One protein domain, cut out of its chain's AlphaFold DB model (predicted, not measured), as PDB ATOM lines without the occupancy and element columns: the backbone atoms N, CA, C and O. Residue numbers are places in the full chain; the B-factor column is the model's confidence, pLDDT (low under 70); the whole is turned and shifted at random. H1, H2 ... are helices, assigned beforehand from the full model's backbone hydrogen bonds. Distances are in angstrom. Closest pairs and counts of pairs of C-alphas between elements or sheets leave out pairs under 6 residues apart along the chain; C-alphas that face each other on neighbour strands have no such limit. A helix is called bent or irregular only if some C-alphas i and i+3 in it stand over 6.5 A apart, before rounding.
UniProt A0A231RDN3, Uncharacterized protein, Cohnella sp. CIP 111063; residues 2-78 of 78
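What this domain is: This is residues 2 to 78 of the 78 residues of an uncharacterized protein of Cohnella sp. CIP 111063 (UniProt A0A231RDN3). The longest helix, H2, and H1 lie side by side as a helical hairpin, while the third helix, H3, touches neither of them and forms a kinked arm on a short link. The hairpin is loosely closed, with its closest approach near the start of H1 and the end of H2, and the longest axis leads from it out to the far end of H3, where residues 71 to 78 stick out. The printed part has 77 residues with three named helices, H1, H2 and H3 in that order, and no named strand, and its class is all helix. The whole is extended, with a radius of gyration of the C-alphas of 18.6 A, and flat, spanning 57 by 36 by 17 A.

Where its parts are: Find C-alpha 28 at (143.704, 198.921, 211.665); from there H2, residues 28 to 50, runs 33.0 A to C-alpha 50 at (111.488, 198.688, 204.528). Go back to C-alpha 2 at (108.426, 195.712, 213.925), where H1, residues 2 to 23, begins; it is 29.1 A from first to last C-alpha. H1 is irregular, with C-alphas 18 and 21 standing 7.3 A apart, and has a kink of 33 degrees near residue 17. H3, residues 58 to 76, measures 21.5 A and ends at C-alpha 76, at (125.796, 192.068, 170.678). H3 is irregular too, with C-alphas 64 and 67 standing 7.5 A apart, and has a kink of 73 degrees near residue 65.

How they stand to each other: Start with the hairpin of H2 and H1, which touch with 5 pairs of C-alphas within 8 A. Look for their closest C-alphas at Lys 4 and Val 49, 5.5 A apart. The two helices run opposite ways at a shallow tilt of 9 degrees, and their centres are 12.2 A apart. Residues 16 to 22, which belong to H1 and include the place of its kink near residue 17, stand free. H3 is apart from H2 and apart from H1. In the backbone of H2 every O i to N i+4 pair is within hydrogen-bond range; in H1 it is 16 of 18 and in H3 13 of 15.

The domain as a whole: The two C-alphas farthest apart are those of Arg 21 and Val 78, at 57.4 A. The printed part has no cut and ends at residue 78, the chain's last residue. The link from H1 to H2 is tight, with 4 residues, and the link from H2 to H3 is short, with 7. The mean pLDDT of the printed part is 80.1; look for values under 70 at residues 52 to 64, 66 to 67 and 77 to 78.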
ATOM      1  N   LEU A   2     107.918 195.896 212.556       83.50
ATOM      2  CA  LEU A   2     108.426 195.712 213.925       83.50
ATOM      3  C   LEU A   2     109.135 194.360 214.120       83.50
ATOM      4  O   LEU A   2     110.282 194.343 214.540       83.50
ATOM      5  N   GLU A   3     108.527 193.259 213.671       86.94
ATOM      6  CA  GLU A   3     109.142 191.919 213.687       86.94
ATOM      7  C   GLU A   3     110.492 191.874 212.959       86.94
ATOM      8  O   GLU A   3     111.470 191.344 213.477       86.94
ATOM      9  N   LYS A   4     110.570 192.487 211.772       85.38
ATOM     10  CA  LYS A   4     111.799 192.546 210.973       85.38
ATOM     11  C   LYS A   4     112.894 193.325 211.689       85.38
ATOM     12  O   LYS A   4     114.028 192.866 211.727       85.38
ATOM     13  N   ILE A   5     112.542 194.457 212.300       88.75
ATOM     14  CA  ILE A   5     113.463 195.248 213.121       88.75
ATOM     15  C   ILE A   5     113.962 194.412 214.299       88.75
ATOM     16  O   ILE A   5     115.165 194.381 214.540       88.75
ATOM     17  N   THR A   6     113.078 193.695 215.000       90.44
ATOM     18  CA  THR A   6     113.455 192.841 216.135       90.44
ATOM     19  C   THR A   6     114.411 191.724 215.712       90.44
ATOM     20  O   THR A   6     115.439 191.530 216.359       90.44
ATOM     21  N   VAL A   7     114.126 191.034 214.602       90.44
ATOM     22  CA  VAL A   7     115.003 189.990 214.046       90.44
ATOM     23  C   VAL A   7     116.365 190.568 213.663       90.44
ATOM     24  O   VAL A   7     117.398 190.002 214.020       90.44
ATOM     25  N   SER A   8     116.390 191.719 212.992       88.81
ATOM     26  CA  SER A   8     117.637 192.389 212.624       88.81
ATOM     27  C   SER A   8     118.442 192.834 213.844       88.81
ATOM     28  O   SER A   8     119.658 192.648 213.869       88.81
ATOM     29  N   LEU A   9     117.785 193.365 214.879       90.38
ATOM     30  CA  LEU A   9     118.440 193.767 216.125       90.38
ATOM     31  C   LEU A   9     119.095 192.566 216.817       90.38
ATOM     32  O   LEU A   9     120.236 192.652 217.267       90.38
ATOM     33  N   LEU A  10     118.389 191.434 216.855       93.06
ATOM     34  CA  LEU A  10     118.875 190.194 217.455       93.06
ATOM     35  C   LEU A  10     120.068 189.627 216.675       93.06
ATOM     36  O   LEU A  10     121.049 189.186 217.276       93.06
ATOM     37  N   PHE A  11     120.032 189.721 215.344       91.75
ATOM     38  CA  PHE A  11     121.141 189.322 214.483       91.75
ATOM     39  C   PHE A  11     122.388 190.187 214.716       91.75
ATOM     40  O   PHE A  11     123.474 189.655 214.949       91.75
ATOM     41  N   PHE A  12     122.244 191.516 214.732       89.94
ATOM     42  CA  PHE A  12     123.365 192.414 215.023       89.94
ATOM     43  C   PHE A  12     123.909 192.226 216.439       89.94
ATOM     44  O   PHE A  12     125.126 192.248 216.623       89.94
ATOM     45  N   ALA A  13     123.046 191.989 217.427       90.88
ATOM     46  CA  ALA A  13     123.477 191.678 218.784       90.88
ATOM     47  C   ALA A  13     124.316 190.391 218.825       90.88
ATOM     48  O   ALA A  13     125.386 190.383 219.431       90.88
ATOM     49  N   ALA A  14     123.889 189.332 218.129       91.75
ATOM     50  CA  ALA A  14     124.641 188.081 218.041       91.75
ATOM     51  C   ALA A  14     126.013 188.273 217.372       91.75
ATOM     52  O   ALA A  14     127.018 187.782 217.891       91.75
ATOM     53  N   VAL A  15     126.073 189.037 216.276       89.75
ATOM     54  CA  VAL A  15     127.330 189.369 215.585       89.75
ATOM     55  C   VAL A  15     128.261 190.164 216.502       89.75
ATOM     56  O   VAL A  15     129.415 189.786 216.674       89.75
ATOM     57  N   ILE A  16     127.764 191.217 217.159       87.88
ATOM     58  CA  ILE A  16     128.574 192.052 218.058       87.88
ATOM     59  C   ILE A  16     129.097 191.234 219.240       87.88
ATOM     60  O   ILE A  16     130.269 191.359 219.586       87.88
ATOM     61  N   VAL A  17     128.267 190.390 219.857       91.81
ATOM     62  CA  VAL A  17     128.681 189.549 220.992       91.81
ATOM     63  C   VAL A  17     129.701 188.496 220.554       91.81
ATOM     64  O   VAL A  17     130.710 188.308 221.240       91.81
ATOM     65  N   GLY A  18     129.478 187.847 219.408       88.44
ATOM     66  CA  GLY A  18     130.400 186.860 218.844       88.44
ATOM     67  C   GLY A  18     131.755 187.469 218.480       88.44
ATOM     68  O   GLY A  18     132.805 186.928 218.839       88.44
ATOM     69  N   ASP A  19     131.742 188.645 217.855       88.25
ATOM     70  CA  ASP A  19     132.955 189.320 217.404       88.25
ATOM     71  C   ASP A  19     133.591 190.226 218.467       88.25
ATOM     72  O   ASP A  19     134.730 190.650 218.281       88.25
ATOM     73  N   ALA A  20     132.953 190.480 219.616       84.50
ATOM     74  CA  ALA A  20     133.445 191.406 220.645       84.50
ATOM     75  C   ALA A  20     134.891 191.124 221.085       84.50
ATOM     76  O   ALA A  20     135.686 192.044 221.296       84.50
ATOM     77  N   ARG A  21     135.259 189.843 221.226       83.38
ATOM     78  CA  ARG A  21     136.631 189.443 221.591       83.38
ATOM     79  C   ARG A  21     137.613 189.627 220.435       83.38
ATOM     80  O   ARG A  21     138.779 189.939 220.674       83.38
ATOM     81  N   ARG A  22     137.144 189.433 219.202       84.12
ATOM     82  CA  ARG A  22     137.938 189.532 217.975       84.12
ATOM     83  C   ARG A  22     138.206 190.996 217.633       84.12
ATOM     84  O   ARG A  22     139.361 191.360 217.454       84.12
ATOM     85  N   LEU A  23     137.178 191.844 217.693       79.94
ATOM     86  CA  LEU A  23     137.217 193.299 217.492       79.94
ATOM     87  C   LEU A  23     138.300 193.996 218.324       79.94
ATOM     88  O   LEU A  23     139.014 194.847 217.804       79.94
ATOM     89  N   LYS A  24     138.498 193.585 219.583       78.12
ATOM     90  CA  LYS A  24     139.548 194.146 220.458       78.12
ATOM     91  C   LYS A  24     140.979 193.830 220.009       78.12
ATOM     92  O   LYS A  24     141.912 194.465 220.490       78.12
ATOM     93  N   ARG A  25     141.167 192.832 219.142       86.44
ATOM     94  CA  ARG A  25     142.479 192.356 218.672       86.44
ATOM     95  C   ARG A  25     142.739 192.664 217.193       86.44
ATOM     96  O   ARG A  25     143.799 192.295 216.693       86.44
ATOM     97  N   LEU A  26     141.798 193.303 216.495       85.75
ATOM     98  CA  LEU A  26     141.928 193.594 215.067       85.75
ATOM     99  C   LEU A  26     142.993 194.665 214.799       85.75
ATOM    100  O   LEU A  26     143.068 195.689 215.482       85.75
ATOM    101  N   LYS A  27     143.777 194.469 213.736       88.75
ATOM    102  CA  LYS A  27     144.665 195.507 213.198       88.75
ATOM    103  C   LYS A  27     143.844 196.563 212.449       88.75
ATOM    104  O   LYS A  27     142.762 196.291 211.935       88.75
ATOM    105  N   ARG A  28     144.395 197.772 212.292       85.69
ATOM    106  CA  ARG A  28     143.704 198.921 211.665       85.69
ATOM    107  C   ARG A  28     143.125 198.613 210.272       85.69
ATOM    108  O   ARG A  28     142.014 199.029 209.977       85.69
ATOM    109  N   LYS A  29     143.845 197.845 209.442       87.44
ATOM    110  CA  LYS A  29     143.368 197.410 208.112       87.44
ATOM    111  C   LYS A  29     142.166 196.466 208.202       87.44
ATOM    112  O   LYS A  29     141.201 196.631 207.467       87.44
ATOM    113  N   GLU A  30     142.209 195.514 209.127       87.75
ATOM    114  CA  GLU A  30     141.119 194.560 209.348       87.75
ATOM    115  C   GLU A  30     139.880 195.275 209.889       87.75
ATOM    116  O   GLU A  30     138.768 194.966 209.478       87.75
ATOM    117  N   SER A  31     140.071 196.283 210.749       86.12
ATOM    118  CA  SER A  31     138.974 197.103 211.274       86.12
ATOM    119  C   SER A  31     138.253 197.882 210.174       86.12
ATOM    120  O   SER A  31     137.040 198.040 210.254       86.12
ATOM    121  N   ILE A  32     138.976 198.359 209.155       88.62
ATOM    122  CA  ILE A  32     138.372 199.049 208.007       88.62
ATOM    123  C   ILE A  32     137.545 198.063 207.178       88.62
ATOM    124  O   ILE A  32     136.386 198.349 206.894       88.62
ATOM    125  N   CYS A  33     138.089 196.887 206.846       88.44
ATOM    126  CA  CYS A  33     137.321 195.854 206.138       88.44
ATOM    127  C   CYS A  33     136.072 195.443 206.925       88.44
ATOM    128  O   CYS A  33     134.986 195.369 206.355       88.44
ATOM    129  N   TYR A  34     136.207 195.243 208.237       88.88
ATOM    130  CA  TYR A  34     135.082 194.925 209.109       88.88
ATOM    131  C   TYR A  34     134.017 196.029 209.088       88.88
ATOM    132  O   TYR A  34     132.836 195.731 208.935       88.88
ATOM    133  N   ALA A  35     134.418 197.302 209.165       87.19
ATOM    134  CA  ALA A  35     133.495 198.432 209.084       87.19
ATOM    135  C   ALA A  35     132.752 198.489 207.738       87.19
ATOM    136  O   ALA A  35     131.550 198.750 207.720       87.19
ATOM    137  N   VAL A  36     133.429 198.189 206.625       90.19
ATOM    138  CA  VAL A  36     132.799 198.121 205.294       90.19
ATOM    139  C   VAL A  36     131.784 196.978 205.224       90.19
ATOM    140  O   VAL A  36     130.663 197.181 204.757       90.19
ATOM    141  N   CYS A  37     132.131 195.795 205.735       88.81
ATOM    142  CA  CYS A  37     131.205 194.663 205.803       88.81
ATOM    143  C   CYS A  37     129.988 194.977 206.684       88.81
ATOM    144  O   CYS A  37     128.857 194.675 206.303       88.81
ATOM    145  N   LEU A  38     130.204 195.629 207.829       89.38
ATOM    146  CA  LEU A  38     129.130 196.041 208.729       89.38
ATOM    147  C   LEU A  38     128.205 197.075 208.065       89.38
ATOM    148  O   LEU A  38     126.986 196.977 208.180       89.38
ATOM    149  N   ALA A  39     128.772 198.031 207.323       86.62
ATOM    150  CA  ALA A  39     128.010 199.024 206.568       86.62
ATOM    151  C   ALA A  39     127.160 198.380 205.459       86.62
ATOM    152  O   ALA A  39     125.990 198.732 205.295       86.62
ATOM    153  N   ALA A  40     127.705 197.395 204.740       87.19
ATOM    154  CA  ALA A  40     126.949 196.635 203.746       87.19
ATOM    155  C   ALA A  40     125.794 195.848 204.391       87.19
ATOM    156  O   ALA A  40     124.667 195.881 203.894       87.19
ATOM    157  N   ALA A  41     126.041 195.199 205.532       88.62
ATOM    158  CA  ALA A  41     125.008 194.489 206.285       88.62
ATOM    159  C   ALA A  41     123.887 195.432 206.767       88.62
ATOM    160  O   ALA A  41     122.708 195.085 206.683       88.62
ATOM    161  N   LEU A  42     124.230 196.646 207.212       87.69
ATOM    162  CA  LEU A  42     123.252 197.675 207.583       87.69
ATOM    163  C   LEU A  42     122.392 198.109 206.390       87.69
ATOM    164  O   LEU A  42     121.173 198.214 206.522       87.69
ATOM    165  N   TYR A  43     122.992 198.298 205.216       84.88
ATOM    166  CA  TYR A  43     122.250 198.624 203.997       84.88
ATOM    167  C   TYR A  43     121.249 197.523 203.611       84.88
ATOM    168  O   TYR A  43     120.078 197.804 203.354       84.88
ATOM    169  N   LEU A  44     121.680 196.259 203.639       84.12
ATOM    170  CA  LEU A  44     120.799 195.109 203.407       84.12
ATOM    171  C   LEU A  44     119.663 195.038 204.431       84.12
ATOM    172  O   LEU A  44     118.527 194.725 204.079       84.12
ATOM    173  N   THR A  45     119.953 195.387 205.680       87.31
ATOM    174  CA  THR A  45     118.951 195.439 206.746       87.31
ATOM    175  C   THR A  45     117.896 196.508 206.476       87.31
ATOM    176  O   THR A  45     116.711 196.247 206.655       87.31
ATOM    177  N   LEU A  46     118.293 197.686 205.986       83.69
ATOM    178  CA  LEU A  46     117.349 198.729 205.579       83.69
ATOM    179  C   LEU A  46     116.447 198.246 204.439       83.69
ATOM    180  O   LEU A  46     115.233 198.404 204.520       83.69
ATOM    181  N   ILE A  47     117.002 197.592 203.415       83.31
ATOM    182  CA  ILE A  47     116.182 197.011 202.340       83.31
ATOM    183  C   ILE A  47     115.180 196.001 202.911       83.31
ATOM    184  O   ILE A  47     113.999 196.047 202.573       83.31
ATOM    185  N   PHE A  48     115.645 195.115 203.793       83.19
ATOM    186  CA  PHE A  48     114.828 194.068 204.397       83.19
ATOM    187  C   PHE A  48     113.684 194.630 205.252       83.19
ATOM    188  O   PHE A  48     112.540 194.184 205.129       83.19
ATOM    189  N   VAL A  49     113.982 195.612 206.108       84.94
ATOM    190  CA  VAL A  49     113.013 196.228 207.028       84.94
ATOM    191  C   VAL A  49     111.956 197.024 206.274       84.94
ATOM    192  O   VAL A  49     110.779 196.937 206.627       84.94
ATOM    193  N   TYR A  50     112.369 197.783 205.258       82.00
ATOM    194  CA  TYR A  50     111.488 198.688 204.528       82.00
ATOM    195  C   TYR A  50     110.797 198.052 203.312       82.00
ATOM    196  O   TYR A  50     110.063 198.753 202.621       82.00
ATOM    197  N   ASP A  51     111.010 196.754 203.052       74.44
ATOM    198  CA  ASP A  51     110.468 196.044 201.879       74.44
ATOM    199  C   ASP A  51     110.702 196.812 200.571       74.44
ATOM    200  O   ASP A  51     109.837 196.871 199.694       74.44
ATOM    201  N   LEU A  52     111.869 197.455 200.441       68.38
ATOM    202  CA  LEU A  52     112.122 198.288 199.273       68.38
ATOM    203  C   LEU A  52     112.124 197.414 198.008       68.38
ATOM    204  O   LEU A  52     112.907 196.458 197.943       68.38
ATOM    205  N   PRO A  53     111.304 197.743 196.988       62.50
ATOM    206  CA  PRO A  53     111.293 197.005 195.738       62.50
ATOM    207  C   PRO A  53     112.674 197.114 195.097       62.50
ATOM    208  O   PRO A  53     113.265 198.191 194.977       62.50
ATOM    209  N   TRP A  54     113.223 195.969 194.722       53.09
ATOM    210  CA  TRP A  54     114.547 195.898 194.130       53.09
ATOM    211  C   TRP A  54     114.536 196.609 192.750       53.09
ATOM    212  O   TRP A  54     113.676 196.252 191.943       53.09
ATOM    213  N   PRO A  55     115.461 197.550 192.413       59.09
ATOM    214  CA  PRO A  55     116.707 197.849 193.129       59.09
ATOM    215  C   PRO A  55     117.026 199.341 193.400       59.09
ATOM    216  O   PRO A  55     117.095 200.183 192.501       59.09
ATOM    217  N   ASN A  56     117.472 199.578 194.638       61.78
ATOM    218  CA  ASN A  56     117.970 200.829 195.222       61.78
ATOM    219  C   ASN A  56     119.521 200.974 195.187       61.78
ATOM    220  O   ASN A  56     120.131 201.564 196.072       61.78
ATOM    221  N   LEU A  57     120.181 200.398 194.175       59.25
ATOM    222  CA  LEU A  57     121.607 200.608 193.834       59.25
ATOM    223  C   LEU A  57     121.839 200.256 192.363       59.25
ATOM    224  O   LEU A  57     122.525 200.971 191.645       59.25
ATOM    225  N   THR A  58     121.137 199.239 191.862       59.41
ATOM    226  CA  THR A  58     120.975 199.027 190.422       59.41
ATOM    227  C   THR A  58     120.206 200.178 189.776       59.41
ATOM    228  O   THR A  58     120.489 200.474 188.633       59.41
ATOM    229  N   GLY A  59     119.278 200.864 190.459       62.91
ATOM    230  CA  GLY A  59     118.688 202.109 189.950       62.91
ATOM    231  C   GLY A  59     119.741 203.200 189.725       62.91
ATOM    232  O   GLY A  59     119.778 203.803 188.659       62.91
ATOM    233  N   ALA A  60     120.671 203.376 190.672       64.75
ATOM    234  CA  ALA A  60     121.791 204.309 190.538       64.75
ATOM    235  C   ALA A  60     122.798 203.856 189.464       64.75
ATOM    236  O   ALA A  60     123.193 204.641 188.608       64.75
ATOM    237  N   LEU A  61     123.158 202.571 189.436       64.56
ATOM    238  CA  LEU A  61     124.015 201.992 188.400       64.56
ATOM    239  C   LEU A  61     123.344 201.997 187.025       64.56
ATOM    240  O   LEU A  61     124.033 202.151 186.034       64.56
ATOM    241  N   LYS A  62     122.022 201.874 186.928       64.94
ATOM    242  CA  LYS A  62     121.271 201.993 185.673       64.94
ATOM    243  C   LYS A  62     121.131 203.460 185.261       64.94
ATOM    244  O   LYS A  62     121.170 203.750 184.075       64.94
ATOM    245  N   ALA A  63     121.058 204.397 186.203       65.62
ATOM    246  CA  ALA A  63     121.140 205.822 185.889       65.62
ATOM    247  C   ALA A  63     122.528 206.205 185.338       65.62
ATOM    248  O   ALA A  63     122.612 206.952 184.370       65.62
ATOM    249  N   VAL A  64     123.611 205.656 185.903       69.62
ATOM    250  CA  VAL A  64     124.994 205.959 185.480       69.62
ATOM    251  C   VAL A  64     125.437 205.127 184.264       69.62
ATOM    252  O   VAL A  64     126.058 205.645 183.342       69.62
ATOM    253  N   TYR A  65     125.104 203.837 184.235       72.00
ATOM    254  CA  TYR A  65     125.584 202.848 183.259       72.00
ATOM    255  C   TYR A  65     124.476 202.194 182.417       72.00
ATOM    256  O   TYR A  65     124.773 201.356 181.564       72.00
ATOM    257  N   GLY A  66     123.202 202.551 182.592       67.56
ATOM    258  CA  GLY A  66     122.096 201.976 181.810       67.56
ATOM    259  C   GLY A  66     122.201 202.305 180.324       67.56
ATOM    260  O   GLY A  66     122.072 201.424 179.483       67.56
ATOM    261  N   TRP A  67     122.553 203.545 179.990       69.75
ATOM    262  CA  TRP A  67     122.743 203.955 178.599       69.75
ATOM    263  C   TRP A  67     123.907 203.237 177.881       69.75
ATOM    264  O   TRP A  67     123.693 202.718 176.781       69.75
ATOM    265  N   PRO A  68     125.128 203.137 178.456       75.44
ATOM    266  CA  PRO A  68     126.209 202.392 177.810       75.44
ATOM    267  C   PRO A  68     125.952 200.878 177.758       75.44
ATOM    268  O   PRO A  68     126.286 200.244 176.757       75.44
ATOM    269  N   SER A  69     125.320 200.292 178.780       71.94
ATOM    270  CA  SER A  69     124.995 198.857 178.780       71.94
ATOM    271  C   SER A  69     123.928 198.491 177.744       71.94
ATOM    272  O   SER A  69     124.082 197.495 177.039       71.94
ATOM    273  N   GLU A  70     122.903 199.323 177.551       74.88
ATOM    274  CA  GLU A  70     121.904 199.114 176.498       74.88
ATOM    275  C   GLU A  70     122.500 199.187 175.090       74.88
ATOM    276  O   GLU A  70     122.075 198.437 174.208       74.88
ATOM    277  N   ARG A  71     123.494 200.058 174.865       74.88
ATOM    278  CA  ARG A  71     124.212 200.133 173.583       74.88
ATOM    279  C   ARG A  71     125.046 198.886 173.313       74.88
ATOM    280  O   ARG A  71     125.001 198.374 172.200       74.88
ATOM    281  N   LEU A  72     125.758 198.380 174.318       77.12
ATOM    282  CA  LEU A  72     126.533 197.140 174.201       77.12
ATOM    283  C   LEU A  72     125.636 195.933 173.919       77.12
ATOM    284  O   LEU A  72     125.932 195.148 173.025       77.12
ATOM    285  N   ILE A  73     124.501 195.815 174.612       76.81
ATOM    286  CA  ILE A  73     123.535 194.735 174.364       76.81
ATOM    287  C   ILE A  73     122.948 194.842 172.951       76.81
ATOM    288  O   ILE A  73     122.760 193.821 172.296       76.81
ATOM    289  N   ARG A  74     122.666 196.059 172.462       77.38
ATOM    290  CA  ARG A  74     122.197 196.266 171.083       77.38
ATOM    291  C   ARG A  74     123.247 195.876 170.047       77.38
ATOM    292  O   ARG A  74     122.871 195.320 169.028       77.38
ATOM    293  N   LEU A  75     124.525 196.138 170.318       76.50
ATOM    294  CA  LEU A  75     125.641 195.735 169.459       76.50
ATOM    295  C   LEU A  75     125.861 194.216 169.449       76.50
ATOM    296  O   LEU A  75     126.184 193.678 168.402       76.50
ATOM    297  N   LEU A  76     125.669 193.531 170.582       73.44
ATOM    298  CA  LEU A  76     125.796 192.068 170.678       73.44
ATOM    299  C   LEU A  76     124.562 191.292 170.186       73.44
ATOM    300  O   LEU A  76     124.636 190.078 170.029       73.44
ATOM    301  N   LYS A  77     123.413 191.957 170.024       68.44
ATOM    302  CA  LYS A  77     122.190 191.364 169.455       68.44
ATOM    303  C   LYS A  77     122.126 191.454 167.922       68.44
ATOM    304  O   LYS A  77     121.115 191.034 167.361       68.44
ATOM    305  N   VAL A  78     123.153 192.024 167.285       51.81
ATOM    306  CA  VAL A  78     123.418 191.925 165.838       51.81
ATOM    307  C   VAL A  78     124.194 190.642 165.583       51.81
ATOM    308  O   VAL A  78     123.841 189.946 164.610       51.81
TER     309      VAL A  78